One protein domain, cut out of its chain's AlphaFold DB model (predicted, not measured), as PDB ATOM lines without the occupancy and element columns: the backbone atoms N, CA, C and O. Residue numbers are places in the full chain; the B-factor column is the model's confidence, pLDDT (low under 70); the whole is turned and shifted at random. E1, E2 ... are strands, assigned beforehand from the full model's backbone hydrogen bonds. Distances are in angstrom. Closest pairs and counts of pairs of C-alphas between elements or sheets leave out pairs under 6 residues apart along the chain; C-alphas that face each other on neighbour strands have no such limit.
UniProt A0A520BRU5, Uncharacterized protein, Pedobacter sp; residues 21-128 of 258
ATOM      1  N   LEU A  21     186.050 196.487 192.757       86.88
ATOM      2  CA  LEU A  21     186.311 195.469 191.747       86.88
ATOM      3  C   LEU A  21     186.428 194.122 192.465       86.88
ATOM      4  O   LEU A  21     187.395 193.872 193.182       86.88
ATOM      5  N   GLU A  22     185.426 193.270 192.296       91.88
ATOM      6  CA  GLU A  22     185.371 191.927 192.865       91.88
ATOM      7  C   GLU A  22     185.257 190.911 191.726       91.88
ATOM      8  O   GLU A  22     184.512 191.107 190.765       91.88
ATOM      9  N   LYS A  23     186.020 189.821 191.821       94.38
ATOM     10  CA  LYS A  23     185.965 188.695 190.891       94.38
ATOM     11  C   LYS A  23     185.633 187.427 191.659       94.38
ATOM     12  O   LYS A  23     186.442 186.944 192.453       94.38
ATOM     13  N   THR A  24     184.474 186.863 191.355       95.75
ATOM     14  CA  THR A  24     184.023 185.582 191.904       95.75
ATOM     15  C   THR A  24     184.602 184.422 191.108       95.75
ATOM     16  O   THR A  24     184.527 184.397 189.880       95.75
ATOM     17  N   ILE A  25     185.179 183.450 191.809       95.94
ATOM     18  CA  ILE A  25     185.815 182.272 191.223       95.94
ATOM     19  C   ILE A  25     185.247 181.025 191.890       95.94
ATOM     20  O   ILE A  25     185.220 180.922 193.118       95.94
ATOM     21  N   THR A  26     184.806 180.070 191.077       95.50
ATOM     22  CA  THR A  26     184.345 178.767 191.563       95.50
ATOM     23  C   THR A  26     185.537 177.938 192.021       95.50
ATOM     24  O   THR A  26     186.499 177.762 191.273       95.50
ATOM     25  N   ALA A  27     185.480 177.428 193.249       94.75
ATOM     26  CA  ALA A  27     186.536 176.584 193.780       94.75
ATOM     27  C   ALA A  27     186.510 175.190 193.134       94.75
ATOM     28  O   ALA A  27     185.466 174.540 193.097       94.75
ATOM     29  N   LYS A  28     187.671 174.706 192.681       94.50
ATOM     30  CA  LYS A  28     187.866 173.309 192.267       94.50
ATOM     31  C   LYS A  28     188.329 172.456 193.449       94.50
ATOM     32  O   LYS A  28     188.972 172.976 194.359       94.50
ATOM     33  N   ALA A  29     188.021 171.163 193.454       92.75
ATOM     34  CA  ALA A  29     188.573 170.243 194.448       92.75
ATOM     35  C   ALA A  29     190.083 170.055 194.228       92.75
ATOM     36  O   ALA A  29     190.543 170.089 193.088       92.75
ATOM     37  N   PHE A  30     190.831 169.862 195.313       94.06
ATOM     38  CA  PHE A  30     192.243 169.487 195.247       94.06
ATOM     39  C   PHE A  30     192.403 168.045 194.755       94.06
ATOM     40  O   PHE A  30     191.734 167.149 195.272       94.06
ATOM     41  N   THR A  31     193.286 167.821 193.782       89.94
ATOM     42  CA  THR A  31     193.518 166.504 193.166       89.94
ATOM     43  C   THR A  31     194.803 165.826 193.637       89.94
ATOM     44  O   THR A  31     194.967 164.634 193.400       89.94
ATOM     45  N   GLY A  32     195.697 166.537 194.334       86.06
ATOM     46  CA  GLY A  32     196.946 165.982 194.876       86.06
ATOM     47  C   GLY A  32     198.183 166.255 194.020       86.06
ATOM     48  O   GLY A  32     199.302 166.044 194.482       86.06
ATOM     49  N   GLU A  33     197.996 166.756 192.801       79.62
ATOM     50  CA  GLU A  33     199.062 166.966 191.810       79.62
ATOM     51  C   GLU A  33     199.350 168.454 191.563       79.62
ATOM     52  O   GLU A  33     200.250 168.826 190.805       79.62
ATOM     53  N   GLU A  34     198.586 169.343 192.196       87.19
ATOM     54  CA  GLU A  34     198.725 170.771 191.991       87.19
ATOM     55  C   GLU A  34     200.018 171.314 192.606       87.19
ATOM     56  O   GLU A  34     200.310 171.165 193.793       87.19
ATOM     57  N   ASN A  35     200.778 172.028 191.776       87.50
ATOM     58  CA  ASN A  35     201.916 172.823 192.207       87.50
ATOM     59  C   ASN A  35     201.493 174.290 192.352       87.50
ATOM     60  O   ASN A  35     201.142 174.933 191.355       87.50
ATOM     61  N   PHE A  36     201.572 174.817 193.577       93.25
ATOM     62  CA  PHE A  36     201.267 176.215 193.884       93.25
ATOM     63  C   PHE A  36     202.514 177.105 193.959       93.25
ATOM     64  O   PHE A  36     202.413 178.257 194.365       93.25
ATOM     65  N   ASN A  37     203.692 176.611 193.571       91.19
ATOM     66  CA  ASN A  37     204.913 177.403 193.439       91.19
ATOM     67  C   ASN A  37     205.123 177.833 191.987       91.19
ATOM     68  O   ASN A  37     205.900 177.230 191.246       91.19
ATOM     69  N   THR A  38     204.377 178.852 191.572       87.25
ATOM     70  CA  THR A  38     204.468 179.427 190.229       87.25
ATOM     71  C   THR A  38     205.355 180.665 190.232       87.25
ATOM     72  O   THR A  38     205.274 181.511 191.129       87.25
ATOM     73  N   THR A  39     206.195 180.792 189.205       86.12
ATOM     74  CA  THR A  39     206.964 182.013 188.962       86.12
ATOM     75  C   THR A  39     206.040 183.072 188.351       86.12
ATOM     76  O   THR A  39     205.352 182.779 187.374       86.12
ATOM     77  N   PRO A  40     205.986 184.291 188.909       84.38
ATOM     78  CA  PRO A  40     205.164 185.358 188.358       84.38
ATOM     79  C   PRO A  40     205.751 185.871 187.035       84.38
ATOM     80  O   PRO A  40     206.965 186.031 186.915       84.38
ATOM     81  N   ASN A  41     204.887 186.187 186.066       82.31
ATOM     82  CA  ASN A  41     205.295 186.755 184.771       82.31
ATOM     83  C   ASN A  41     205.766 188.217 184.889       82.31
ATOM     84  O   ASN A  41     206.447 188.731 184.004       82.31
ATOM     85  N   GLY A  42     205.439 188.891 185.995       81.25
ATOM     86  CA  GLY A  42     205.918 190.230 186.315       81.25
ATOM     87  C   GLY A  42     205.784 190.557 187.801       81.25
ATOM     88  O   GLY A  42     205.037 189.919 188.535       81.25
ATOM     89  N   LYS A  43     206.478 191.604 188.268       79.19
ATOM     90  CA  LYS A  43     206.491 192.006 189.694       79.19
ATOM     91  C   LYS A  43     205.109 192.348 190.268       79.19
ATOM     92  O   LYS A  43     204.929 192.304 191.479       79.19
ATOM     93  N   LYS A  44     204.157 192.727 189.410       83.56
ATOM     94  CA  LYS A  44     202.771 193.043 189.792       83.56
ATOM     95  C   LYS A  44     201.856 191.816 189.803       83.56
ATOM     96  O   LYS A  44     200.719 191.932 190.248       83.56
ATOM     97  N   ASP A  45     202.339 190.660 189.348       88.19
ATOM     98  CA  ASP A  45     201.551 189.433 189.291       88.19
ATOM     99  C   ASP A  45     201.651 188.660 190.610       88.19
ATOM    100  O   ASP A  45     202.108 187.521 190.663       88.19
ATOM    101  N   ILE A  46     201.249 189.328 191.692       93.25
ATOM    102  CA  ILE A  46     201.285 188.807 193.057       93.25
ATOM    103  C   ILE A  46     199.926 188.976 193.734       93.25
ATOM    104  O   ILE A  46     199.142 189.865 193.388       93.25
ATOM    105  N   LEU A  47     199.664 188.136 194.728       95.75
ATOM    106  CA  LEU A  47     198.536 188.291 195.632       95.75
ATOM    107  C   LEU A  47     198.897 189.255 196.766       95.75
ATOM    108  O   LEU A  47     200.039 189.310 197.232       95.75
ATOM    109  N   THR A  48     197.902 189.992 197.248       95.62
ATOM    110  CA  THR A  48     198.024 190.866 198.420       95.62
ATOM    111  C   THR A  48     196.872 190.630 199.389       95.62
ATOM    112  O   THR A  48     195.816 190.117 199.015       95.62
ATOM    113  N   PHE A  49     197.084 190.981 200.658       95.38
ATOM    114  CA  PHE A  49     196.051 190.920 201.689       95.38
ATOM    115  C   PHE A  49     195.712 192.338 202.132       95.38
ATOM    116  O   PHE A  49     196.611 193.108 202.467       95.38
ATOM    117  N   SER A  50     194.426 192.676 202.163       92.94
ATOM    118  CA  SER A  50     193.948 193.919 202.769       92.94
ATOM    119  C   SER A  50     193.116 193.588 203.993       92.94
ATOM    120  O   SER A  50     192.165 192.811 203.896       92.94
ATOM    121  N   LYS A  51     193.476 194.165 205.140       90.69
ATOM    122  CA  LYS A  51     192.707 194.020 206.376       90.69
ATOM    123  C   LYS A  51     191.298 194.580 206.169       90.69
ATOM    124  O   LYS A  51     191.134 195.638 205.565       90.69
ATOM    125  N   VAL A  52     190.300 193.857 206.658       86.88
ATOM    126  CA  VAL A  52     188.913 194.310 206.721       86.88
ATOM    127  C   VAL A  52     188.651 194.702 208.164       86.88
ATOM    128  O   VAL A  52     188.601 193.847 209.050       86.88
ATOM    129  N   ASP A  53     188.540 196.004 208.413       70.12
ATOM    130  CA  ASP A  53     188.134 196.492 209.724       70.12
ATOM    131  C   ASP A  53     186.642 196.210 209.907       70.12
ATOM    132  O   ASP A  53     185.792 196.702 209.164       70.12
ATOM    133  N   SER A  54     186.329 195.364 210.883       59.72
ATOM    134  CA  SER A  54     184.966 195.141 211.346       59.72
ATOM    135  C   SER A  54     184.856 195.715 212.747       59.72
ATOM    136  O   SER A  54     185.615 195.335 213.637       59.72
ATOM    137  N   SER A  55     183.893 196.611 212.945       52.66
ATOM    138  CA  SER A  55     183.576 197.220 214.240       52.66
ATOM    139  C   SER A  55     183.063 196.217 215.285       52.66
ATOM    140  O   SER A  55     182.975 196.578 216.451       52.66
ATOM    141  N   ASN A  56     182.765 194.968 214.893       51.22
ATOM    142  CA  ASN A  56     182.131 193.952 215.743       51.22
ATOM    143  C   ASN A  56     182.816 192.567 215.728       51.22
ATOM    144  O   ASN A  56     182.279 191.624 216.309       51.22
ATOM    145  N   ALA A  57     183.973 192.388 215.080       55.09
ATOM    146  CA  ALA A  57     184.616 191.071 215.000       55.09
ATOM    147  C   ALA A  57     185.748 190.909 216.027       55.09
ATOM    148  O   ALA A  57     186.744 191.625 215.988       55.09
ATOM    149  N   GLN A  58     185.647 189.886 216.881       55.69
ATOM    150  CA  GLN A  58     186.708 189.453 217.809       55.69
ATOM    151  C   GLN A  58     187.980 188.933 217.097       55.69
ATOM    152  O   GLN A  58     188.977 188.643 217.752       55.69
ATOM    153  N   ALA A  59     187.972 188.812 215.763       67.56
ATOM    154  CA  ALA A  59     189.088 188.314 214.966       67.56
ATOM    155  C   ALA A  59     189.388 189.238 213.776       67.56
ATOM    156  O   ALA A  59     188.480 189.667 213.064       67.56
ATOM    157  N   ILE A  60     190.676 189.499 213.531       78.56
ATOM    158  CA  ILE A  60     191.141 190.258 212.365       78.56
ATOM    159  C   ILE A  60     190.856 189.447 211.093       78.56
ATOM    160  O   ILE A  60     191.280 188.295 210.971       78.56
ATOM    161  N   THR A  61     190.160 190.062 210.137       88.88
ATOM    162  CA  THR A  61     189.814 189.448 208.848       88.88
ATOM    163  C   THR A  61     190.443 190.199 207.679       88.88
ATOM    164  O   THR A  61     190.902 191.335 207.820       88.88
ATOM    165  N   TYR A  62     190.520 189.539 206.525       92.00
ATOM    166  CA  TYR A  62     191.246 190.020 205.355       92.00
ATOM    167  C   TYR A  62     190.488 189.703 204.064       92.00
ATOM    168  O   TYR A  62     189.872 188.647 203.947       92.00
ATOM    169  N   ASN A  63     190.609 190.572 203.063       93.94
ATOM    170  CA  ASN A  63     190.377 190.193 201.672       93.94
ATOM    171  C   ASN A  63     191.691 189.708 201.053       93.94
ATOM    172  O   ASN A  63     192.764 190.234 201.364       93.94
ATOM    173  N   VAL A  64     191.591 188.759 200.125       95.56
ATOM    174  CA  VAL A  64     192.690 188.394 199.224       95.56
ATOM    175  C   VAL A  64     192.469 189.108 197.896       95.56
ATOM    176  O   VAL A  64     191.373 189.058 197.338       95.56
ATOM    177  N   LYS A  65     193.498 189.793 197.400       95.38
ATOM    178  CA  LYS A  65     193.440 190.608 196.188       95.38
ATOM    179  C   LYS A  65     194.450 190.146 195.148       95.38
ATOM    180  O   LYS A  65     195.543 189.695 195.486       95.38
ATOM    181  N   TYR A  66     194.092 190.335 193.884       94.38
ATOM    182  CA  TYR A  66     195.012 190.328 192.754       94.38
ATOM    183  C   TYR A  66     194.915 191.684 192.062       94.38
ATOM    184  O   TYR A  66     193.849 192.045 191.559       94.38
ATOM    185  N   LYS A  67     196.015 192.447 192.065       90.81
ATOM    186  CA  LYS A  67     195.997 193.878 191.711       90.81
ATOM    187  C   LYS A  67     194.944 194.595 192.575       90.81
ATOM    188  O   LYS A  67     194.948 194.418 193.793       90.81
ATOM    189  N   ASP A  68     194.024 195.331 191.963       89.50
ATOM    190  CA  ASP A  68     192.963 196.056 192.672       89.50
ATOM    191  C   ASP A  68     191.683 195.226 192.865       89.50
ATOM    192  O   ASP A  68     190.732 195.685 193.496       89.50
ATOM    193  N   THR A  69     191.658 193.986 192.364       92.25
ATOM    194  CA  THR A  69     190.477 193.120 192.387       92.25
ATOM    195  C   THR A  69     190.462 192.213 193.613       92.25
ATOM    196  O   THR A  69     191.395 191.439 193.836       92.25
ATOM    197  N   VAL A  70     189.379 192.261 194.389       94.94
ATOM    198  CA  VAL A  70     189.097 191.307 195.471       94.94
ATOM    199  C   VAL A  70     188.696 189.964 194.875       94.94
ATOM    200  O   VAL A  70     187.861 189.897 193.975       94.94
ATOM    201  N   ILE A  71     189.293 188.886 195.376       96.06
ATOM    202  CA  ILE A  71     188.955 187.526 194.971       96.06
ATOM    203  C   ILE A  71     187.892 186.978 195.914       96.06
ATOM    204  O   ILE A  71     188.140 186.792 197.106       96.06
ATOM    205  N   ALA A  72     186.717 186.704 195.356       94.75
ATOM    206  CA  ALA A  72     185.618 186.052 196.040       94.75
ATOM    207  C   ALA A  72     185.541 184.579 195.624       94.75
ATOM    208  O   ALA A  72     185.774 184.219 194.469       94.75
ATOM    209  N   VAL A  73     185.219 183.709 196.574       93.81
ATOM    210  CA  VAL A  73     185.175 182.261 196.388       93.81
ATOM    211  C   VAL A  73     183.728 181.802 196.367       93.81
ATOM    212  O   VAL A  73     182.988 182.024 197.324       93.81
ATOM    213  N   LYS A  74     183.340 181.121 195.289       92.94
ATOM    214  CA  LYS A  74     182.057 180.429 195.168       92.94
ATOM    215  C   LYS A  74     182.263 178.926 195.358       92.94
ATOM    216  O   LYS A  74     183.090 178.317 194.682       92.94
ATOM    217  N   ASN A  75     181.502 178.324 196.269       88.69
ATOM    218  CA  ASN A  75     181.495 176.881 196.506       88.69
ATOM    219  C   ASN A  75     180.082 176.459 196.927       88.69
ATOM    220  O   ASN A  75     179.782 176.379 198.119       88.69
ATOM    221  N   ASP A  76     179.220 176.227 195.937       83.94
ATOM    222  CA  ASP A  76     177.824 175.848 196.160       83.94
ATOM    223  C   ASP A  76     177.727 174.601 197.070       83.94
ATOM    224  O   ASP A  76     178.583 173.713 197.001       83.94
ATOM    225  N   PRO A  77     176.729 174.526 197.970       83.38
ATOM    226  CA  PRO A  77     175.646 175.492 198.191       83.38
ATOM    227  C   PRO A  77     176.009 176.633 199.165       83.38
ATOM    228  O   PRO A  77     175.127 177.364 199.607       83.38
ATOM    229  N   LYS A  78     177.282 176.777 199.566       83.69
ATOM    230  CA  LYS A  78     177.691 177.830 200.509       83.69
ATOM    231  C   LYS A  78     177.647 179.207 199.828       83.69
ATOM    232  O   LYS A  78     177.954 179.299 198.637       83.69
ATOM    233  N   PRO A  79     177.312 180.278 200.574       85.44
ATOM    234  CA  PRO A  79     177.337 181.630 200.033       85.44
ATOM    235  C   PRO A  79     178.740 182.008 199.551       85.44
ATOM    236  O   PRO A  79     179.748 181.474 200.025       85.44
ATOM    237  N   VAL A  80     178.795 182.952 198.610       89.31
ATOM    238  CA  VAL A  80     180.056 183.515 198.121       89.31
ATOM    239  C   VAL A  80     180.803 184.165 199.286       89.31
ATOM    240  O   VAL A  80     180.227 184.945 200.044       89.31
ATOM    241  N   ALA A  81     182.086 183.843 199.423       89.75
ATOM    242  CA  ALA A  81     182.935 184.350 200.493       89.75
ATOM    243  C   ALA A  81     184.082 185.191 199.929       89.75
ATOM    244  O   ALA A  81     184.895 184.695 199.153       89.75
ATOM    245  N   SER A  82     184.188 186.448 200.359       91.00
ATOM    246  CA  SER A  82     185.302 187.347 200.012       91.00
ATOM    247  C   SER A  82     186.138 187.778 201.223       91.00
ATOM    248  O   SER A  82     187.142 188.476 201.069       91.00
ATOM    249  N   ILE A  83     185.756 187.340 202.429       90.50
ATOM    250  CA  ILE A  83     186.414 187.663 203.698       90.50
ATOM    251  C   ILE A  83     186.981 186.386 204.318       90.50
ATOM    252  O   ILE A  83     186.288 185.377 204.477       90.50
ATOM    253  N   PHE A  84     188.249 186.459 204.707       90.62
ATOM    254  CA  PHE A  84     189.013 185.320 205.184       90.62
ATOM    255  C   PHE A  84     189.698 185.594 206.522       90.62
ATOM    256  O   PHE A  84     190.068 186.726 206.843       90.62
ATOM    257  N   LYS A  85     189.900 184.527 207.295       88.00
ATOM    258  CA  LYS A  85     190.687 184.516 208.529       88.00
ATOM    259  C   LYS A  85     192.128 184.121 208.207       88.00
ATOM    260  O   LYS A  85     192.358 183.156 207.478       88.00
ATOM    261  N   GLN A  86     193.070 184.874 208.780       81.25
ATOM    262  CA  GLN A  86     194.504 184.554 208.843       81.25
ATOM    263  C   GLN A  86     195.118 184.035 207.522       81.25
ATOM    264  O   GLN A  86     195.706 182.949 207.510       81.25
ATOM    265  N   PRO A  87     194.996 184.763 206.396       90.81
ATOM    266  CA  PRO A  87     195.582 184.307 205.148       90.81
ATOM    267  C   PRO A  87     197.113 184.262 205.249       90.81
ATOM    268  O   PRO A  87     197.739 185.140 205.850       90.81
ATOM    269  N   ARG A  88     197.728 183.249 204.638       92.25
ATOM    270  CA  ARG A  88     199.188 183.103 204.564       92.25
ATOM    271  C   ARG A  88     199.614 182.826 203.134       92.25
ATOM    272  O   ARG A  88     198.959 182.065 202.426       92.25
ATOM    273  N   PHE A  89     200.717 183.427 202.701       94.50
ATOM    274  CA  PHE A  89     201.316 183.057 201.420       94.50
ATOM    275  C   PHE A  89     201.856 181.630 201.495       94.50
ATOM    276  O   PHE A  89     202.307 181.199 202.552       94.50
ATOM    277  N   LEU A  90     201.789 180.911 200.378       93.69
ATOM    278  CA  LEU A  90     202.278 179.540 200.231       93.69
ATOM    279  C   LEU A  90     203.579 179.445 199.440       93.69
ATOM    280  O   LEU A  90     204.050 178.344 199.181       93.69
ATOM    281  N   ASN A  91     204.126 180.577 199.014       91.56
ATOM    282  CA  ASN A  91     205.420 180.668 198.362       91.56
ATOM    283  C   ASN A  91     205.993 182.076 198.555       91.56
ATOM    284  O   ASN A  91     205.280 183.032 198.879       91.56
ATOM    285  N   THR A  92     207.299 182.210 198.346       89.50
ATOM    286  CA  THR A  92     208.002 183.495 198.487       89.50
ATOM    287  C   THR A  92     207.598 184.522 197.427       89.50
ATOM    288  O   THR A  92     207.669 185.726 197.665       89.50
ATOM    289  N   GLN A  93     207.121 184.050 196.275       91.81
ATOM    290  CA  GLN A  93     206.685 184.850 195.136       91.81
ATOM    291  C   GLN A  93     205.303 185.481 195.355       91.81
ATOM    292  O   GLN A  93     204.885 186.317 194.558       91.81
ATOM    293  N   LYS A  94     204.595 185.097 196.427       94.00
ATOM    294  CA  LYS A  94     203.223 185.515 196.746       94.00
ATOM    295  C   LYS A  94     202.224 185.215 195.627       94.00
ATOM    296  O   LYS A  94     201.217 185.902 195.493       94.00
ATOM    297  N   THR A  95     202.479 184.186 194.823       94.56
ATOM    298  CA  THR A  95     201.571 183.756 193.751       94.56
ATOM    299  C   THR A  95     200.505 182.787 194.246       94.56
ATOM    300  O   THR A  95     199.534 182.555 193.540       94.56
ATOM    301  N   ALA A  96     200.628 182.257 195.463       96.00
ATOM    302  CA  ALA A  96     199.589 181.460 196.101       96.00
ATOM    303  C   ALA A  96     199.416 181.845 197.569       96.00
ATOM    304  O   ALA A  96     200.383 182.162 198.267       96.00
ATOM    305  N   ALA A  97     198.175 181.806 198.037       95.44
ATOM    306  CA  ALA A  97     197.795 182.082 199.407       95.44
ATOM    307  C   ALA A  97     196.771 181.062 199.887       95.44
ATOM    308  O   ALA A  97     195.825 180.742 199.171       95.44
ATOM    309  N   ILE A  98     196.944 180.590 201.115       94.25
ATOM    310  CA  ILE A  98     195.941 179.806 201.817       94.25
ATOM    311  C   ILE A  98     195.126 180.707 202.731       94.25
ATOM    312  O   ILE A  98     195.682 181.585 203.391       94.25
ATOM    313  N   ALA A  99     193.819 180.487 202.776       91.81
ATOM    314  CA  ALA A  99     192.919 181.271 203.599       91.81
ATOM    315  C   ALA A  99     191.725 180.428 204.063       91.81
ATOM    316  O   ALA A  99     191.221 179.583 203.320       91.81
ATOM    317  N   GLN A 100     191.264 180.667 205.290       89.38
ATOM    318  CA  GLN A 100     190.034 180.068 205.804       89.38
ATOM    319  C   GLN A 100     188.880 181.050 205.624       89.38
ATOM    320  O   GLN A 100     189.031 182.230 205.942       89.38
ATOM    321  N   VAL A 101     187.723 180.591 205.148       85.56
ATOM    322  CA  VAL A 101     186.533 181.452 205.094       85.56
ATOM    323  C   VAL A 101     186.146 181.891 206.501       85.56
ATOM    324  O   VAL A 101     186.107 181.089 207.433       85.56
ATOM    325  N   ALA A 102     185.868 183.181 206.662       75.50
ATOM    326  CA  ALA A 102     185.360 183.717 207.909       75.50
ATOM    327  C   ALA A 102     183.856 183.422 208.027       75.50
ATOM    328  O   ALA A 102     183.047 184.327 207.859       75.50
ATOM    329  N   ASP A 103     183.469 182.167 208.283       68.19
ATOM    330  CA  ASP A 103     182.071 181.857 208.599       68.19
ATOM    331  C   ASP A 103     181.807 181.877 210.117       68.19
ATOM    332  O   ASP A 103     182.723 181.793 210.949       68.19
ATOM    333  N   SER A 104     180.537 182.093 210.457       55.41
ATOM    334  CA  SER A 104     179.995 182.153 211.816       55.41
ATOM    335  C   SER A 104     179.433 180.807 212.287       55.41
ATOM    336  O   SER A 104     178.755 180.754 213.309       55.41
ATOM    337  N   SER A 105     179.690 179.712 211.559       56.38
ATOM    338  CA  SER A 105     179.008 178.429 211.779       56.38
ATOM    339  C   SER A 105     179.531 177.635 212.981       56.38
ATOM    340  O   SER A 105     178.917 176.646 213.372       56.38
ATOM    341  N   GLY A 106     180.679 178.023 213.549       49.41
ATOM    342  CA  GLY A 106     181.345 177.282 214.627       49.41
ATOM    343  C   GLY A 106     181.967 175.949 214.186       49.41
ATOM    344  O   GLY A 106     182.686 175.329 214.964       49.41
ATOM    345  N   LEU A 107     181.742 175.526 212.938       55.19
ATOM    346  CA  LEU A 107     182.451 174.425 212.300       55.19
ATOM    347  C   LEU A 107     183.748 174.942 211.678       55.19
ATOM    348  O   LEU A 107     183.876 176.112 211.318       55.19
ATOM    349  N   VAL A 108     184.724 174.051 211.525       66.25
ATOM    350  CA  VAL A 108     185.977 174.389 210.855       66.25
ATOM    351  C   VAL A 108     185.697 174.581 209.367       66.25
ATOM    352  O   VAL A 108     185.603 173.618 208.607       66.25
ATOM    353  N   SER A 109     185.527 175.837 208.953       74.00
ATOM    354  CA  SER A 109     185.305 176.213 207.558       74.00
ATOM    355  C   SER A 109     186.405 175.633 206.665       74.00
ATOM    356  O   SER A 109     187.566 175.581 207.094       74.00
ATOM    357  N   PRO A 110     186.081 175.237 205.420       82.00
ATOM    358  CA  PRO A 110     187.078 174.733 204.489       82.00
ATOM    359  C   PRO A 110     188.162 175.783 204.236       82.00
ATOM    360  O   PRO A 110     187.898 176.991 204.195       82.00
ATOM    361  N   TYR A 111     189.381 175.292 204.041       91.25
ATOM    362  CA  TYR A 111     190.493 176.107 203.579       91.25
ATOM    363  C   TYR A 111     190.467 176.181 202.057       91.25
ATOM    364  O   TYR A 111     190.144 175.207 201.375       91.25
ATOM    365  N   TYR A 112     190.846 177.334 201.525       94.00
ATOM    366  CA  TYR A 112     191.014 177.540 200.096       94.00
ATOM    367  C   TYR A 112     192.430 178.008 199.808       94.00
ATOM    368  O   TYR A 112     192.991 178.814 200.552       94.00
ATOM    369  N   ILE A 113     192.985 177.525 198.705       95.75
ATOM    370  CA  ILE A 113     194.184 178.070 198.092       95.75
ATOM    371  C   ILE A 113     193.754 178.941 196.924       95.75
ATOM    372  O   ILE A 113     193.204 178.450 195.939       95.75
ATOM    373  N   ILE A 114     194.030 180.231 197.036       96.50
ATOM    374  CA  ILE A 114     193.903 181.197 195.952       96.50
ATOM    375  C   ILE A 114     195.279 181.289 195.302       96.50
ATOM    376  O   ILE A 114     196.264 181.549 195.989       96.50
ATOM    377  N   SER A 115     195.368 181.048 193.999       96.12
ATOM    378  CA  SER A 115     196.645 180.979 193.284       96.12
ATOM    379  C   SER A 115     196.618 181.729 191.960       96.12
ATOM    380  O   SER A 115     195.558 181.953 191.383       96.12
ATOM    381  N   LEU A 116     197.800 182.128 191.497       93.62
ATOM    382  CA  LEU A 116     198.052 182.758 190.213       93.62
ATOM    383  C   LEU A 116     198.756 181.755 189.303       93.62
ATOM    384  O   LEU A 116     199.880 181.322 189.577       93.62
ATOM    385  N   ARG A 117     198.107 181.411 188.193       87.75
ATOM    386  CA  ARG A 117     198.665 180.564 187.142       87.75
ATOM    387  C   ARG A 117     198.455 181.258 185.805       87.75
ATOM    388  O   ARG A 117     197.339 181.629 185.460       87.75
ATOM    389  N   ASN A 118     199.543 181.487 185.073       83.06
ATOM    390  CA  ASN A 118     199.520 182.158 183.766       83.06
ATOM    391  C   ASN A 118     198.771 183.510 183.784       83.06
ATOM    392  O   ASN A 118     198.011 183.828 182.873       83.06
ATOM    393  N   GLY A 119     198.947 184.294 184.855       82.12
ATOM    394  CA  GLY A 119     198.287 185.596 185.033       82.12
ATOM    395  C   GLY A 119     196.798 185.531 185.401       82.12
ATOM    396  O   GLY A 119     196.168 186.582 185.548       82.12
ATOM    397  N   GLN A 120     196.241 184.330 185.575       90.00
ATOM    398  CA  GLN A 120     194.857 184.098 185.975       90.00
ATOM    399  C   GLN A 120     194.777 183.615 187.421       90.00
ATOM    400  O   GLN A 120     195.621 182.861 187.900       90.00
ATOM    401  N   THR A 121     193.739 184.069 188.115       94.31
ATOM    402  CA  THR A 121     193.407 183.626 189.465       94.31
ATOM    403  C   THR A 121     192.618 182.320 189.424       94.31
ATOM    404  O   THR A 121     191.613 182.222 188.725       94.31
ATOM    405  N   GLU A 122     193.053 181.344 190.212       95.81
ATOM    406  CA  GLU A 122     192.389 180.058 190.422       95.81
ATOM    407  C   GLU A 122     192.147 179.832 191.915       95.81
ATOM    408  O   GLU A 122     192.936 180.274 192.755       95.81
ATOM    409  N   VAL A 123     191.082 179.103 192.249       96.19
ATOM    410  CA  VAL A 123     190.751 178.748 193.632       96.19
ATOM    411  C   VAL A 123     190.651 177.237 193.761       96.19
ATOM    412  O   VAL A 123     189.865 176.606 193.061       96.19
ATOM    413  N   THR A 124     191.420 176.668 194.684       95.75
ATOM    414  CA  THR A 124     191.397 175.242 195.027       95.75
ATOM    415  C   THR A 124     190.886 175.068 196.446       95.75
ATOM    416  O   THR A 124     191.347 175.736 197.367       95.75
ATOM    417  N   LYS A 125     189.927 174.176 196.642       94.00
ATOM    418  CA  LYS A 125     189.333 173.849 197.932       94.00
ATOM    419  C   LYS A 125     190.079 172.685 198.575       94.00
ATOM    420  O   LYS A 125     190.178 171.610 197.987       94.00
ATOM    421  N   LEU A 126     190.538 172.892 199.804       92.50
ATOM    422  CA  LEU A 126     191.116 171.857 200.655       92.50
ATOM    423  C   LEU A 126     190.046 171.345 201.618       92.50
ATOM    424  O   LEU A 126     189.909 171.807 202.751       92.50
ATOM    425  N   GLU A 127     189.257 170.390 201.146       88.69
ATOM    426  CA  GLU A 127     188.273 169.694 201.965       88.69
ATOM    427  C   GLU A 127     188.207 168.241 201.518       88.69
ATOM    428  O   GLU A 127     188.086 167.960 200.328       88.69
ATOM    429  N   ARG A 128     188.294 167.317 202.473       89.25
ATOM    430  CA  ARG A 128     187.945 165.917 202.256       89.25
ATOM    431  C   ARG A 128     186.751 165.600 203.159       89.25
ATOM    432  O   ARG A 128     186.885 165.789 204.375       89.25
TER     433      ARG A 128
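Overview. This is residues 21 to 128 of the 258 residues of an uncharacterized protein of Pedobacter sp (UniProt A0A520BRU5). One strongly twisted sheet of nine strands folds round into a small, nearly closed barrel, its wall running from E4 to its neighbour E3, from E3 to E6, and on by way of E7 and E8 to E9. E9 comes back near E1 and E4, where residues 28 to 29, just after E1, pair with it in parallel; E2 and E5 are edge strands beside E3 and E4. The printed part has 108 residues and no named helix, its strands following in the order E1 to E9, and the class is all strand. The sheet is branched and mixed, antiparallel but for E1 and E4. The whole is compact, with a radius of gyration of the C-alphas of 13.3 A and spans of 39 by 30 by 23 A.

Along the chain. E3 is residues 61 to 66, 16.9 A long from first to last C-alpha, and E4 is residues 69 to 75, 19.0 A. E2 is residues 47 to 52, E5 residues 78 to 81, E6 residues 84 to 89 and E7 residues 96 to 101. E8, residues 111 to 117, is 18.9 A long and E9, residues 120 to 126, 19.5 A. E1, residues 22 to 26, begins at C-alpha 22 (185.371, 191.927, 192.865); E9 ends at C-alpha 126 (191.116, 171.857, 200.655).

Arrangement. E2 lies on one side of E3, E4 and E6 on the other side. The pairing is staggered: E3 pairs with E6 over residues 61 to 62 and with E4 over residues 65 to 66. N 62 and O 84 are 2.9 A apart, N 66 and O 69 2.9 A, and in the hairpin of E2 and E3 N 50 and O 63 3.1 A, each within hydrogen-bond range. E2, E3, E4 and E5 form a meander, each strand the antiparallel neighbour of the one before; E6 to E9 form another. E3 to E6 form a Greek key, a meander of three strands with the first and fourth antiparallel neighbours. E1 is parallel to E4 at 29 degrees, with N 25 and O 72 2.8 A apart; across E4 and E5, N 73 and O 81 are 2.8 A apart. E5 runs on into E6 at 60 degrees. In the second meander, N 88 and O 98 are 2.9 A apart, N 99 and O 112 2.9 A, and N 115 and O 122 2.8 A. The closest C-alphas of E1 and E9, Ile 25 and Val 123, are 6.5 A apart.

Size, cuts and confidence. The C-alphas farthest apart, Glu 33 and Ser 55, are 40.7 A apart. The printed part has no cut. The link from E1 to E2, residues 27 to 46, is long. Mean pLDDT of the printed part is 86.5; residues 54 to 59 and 103 to 108 are under 70.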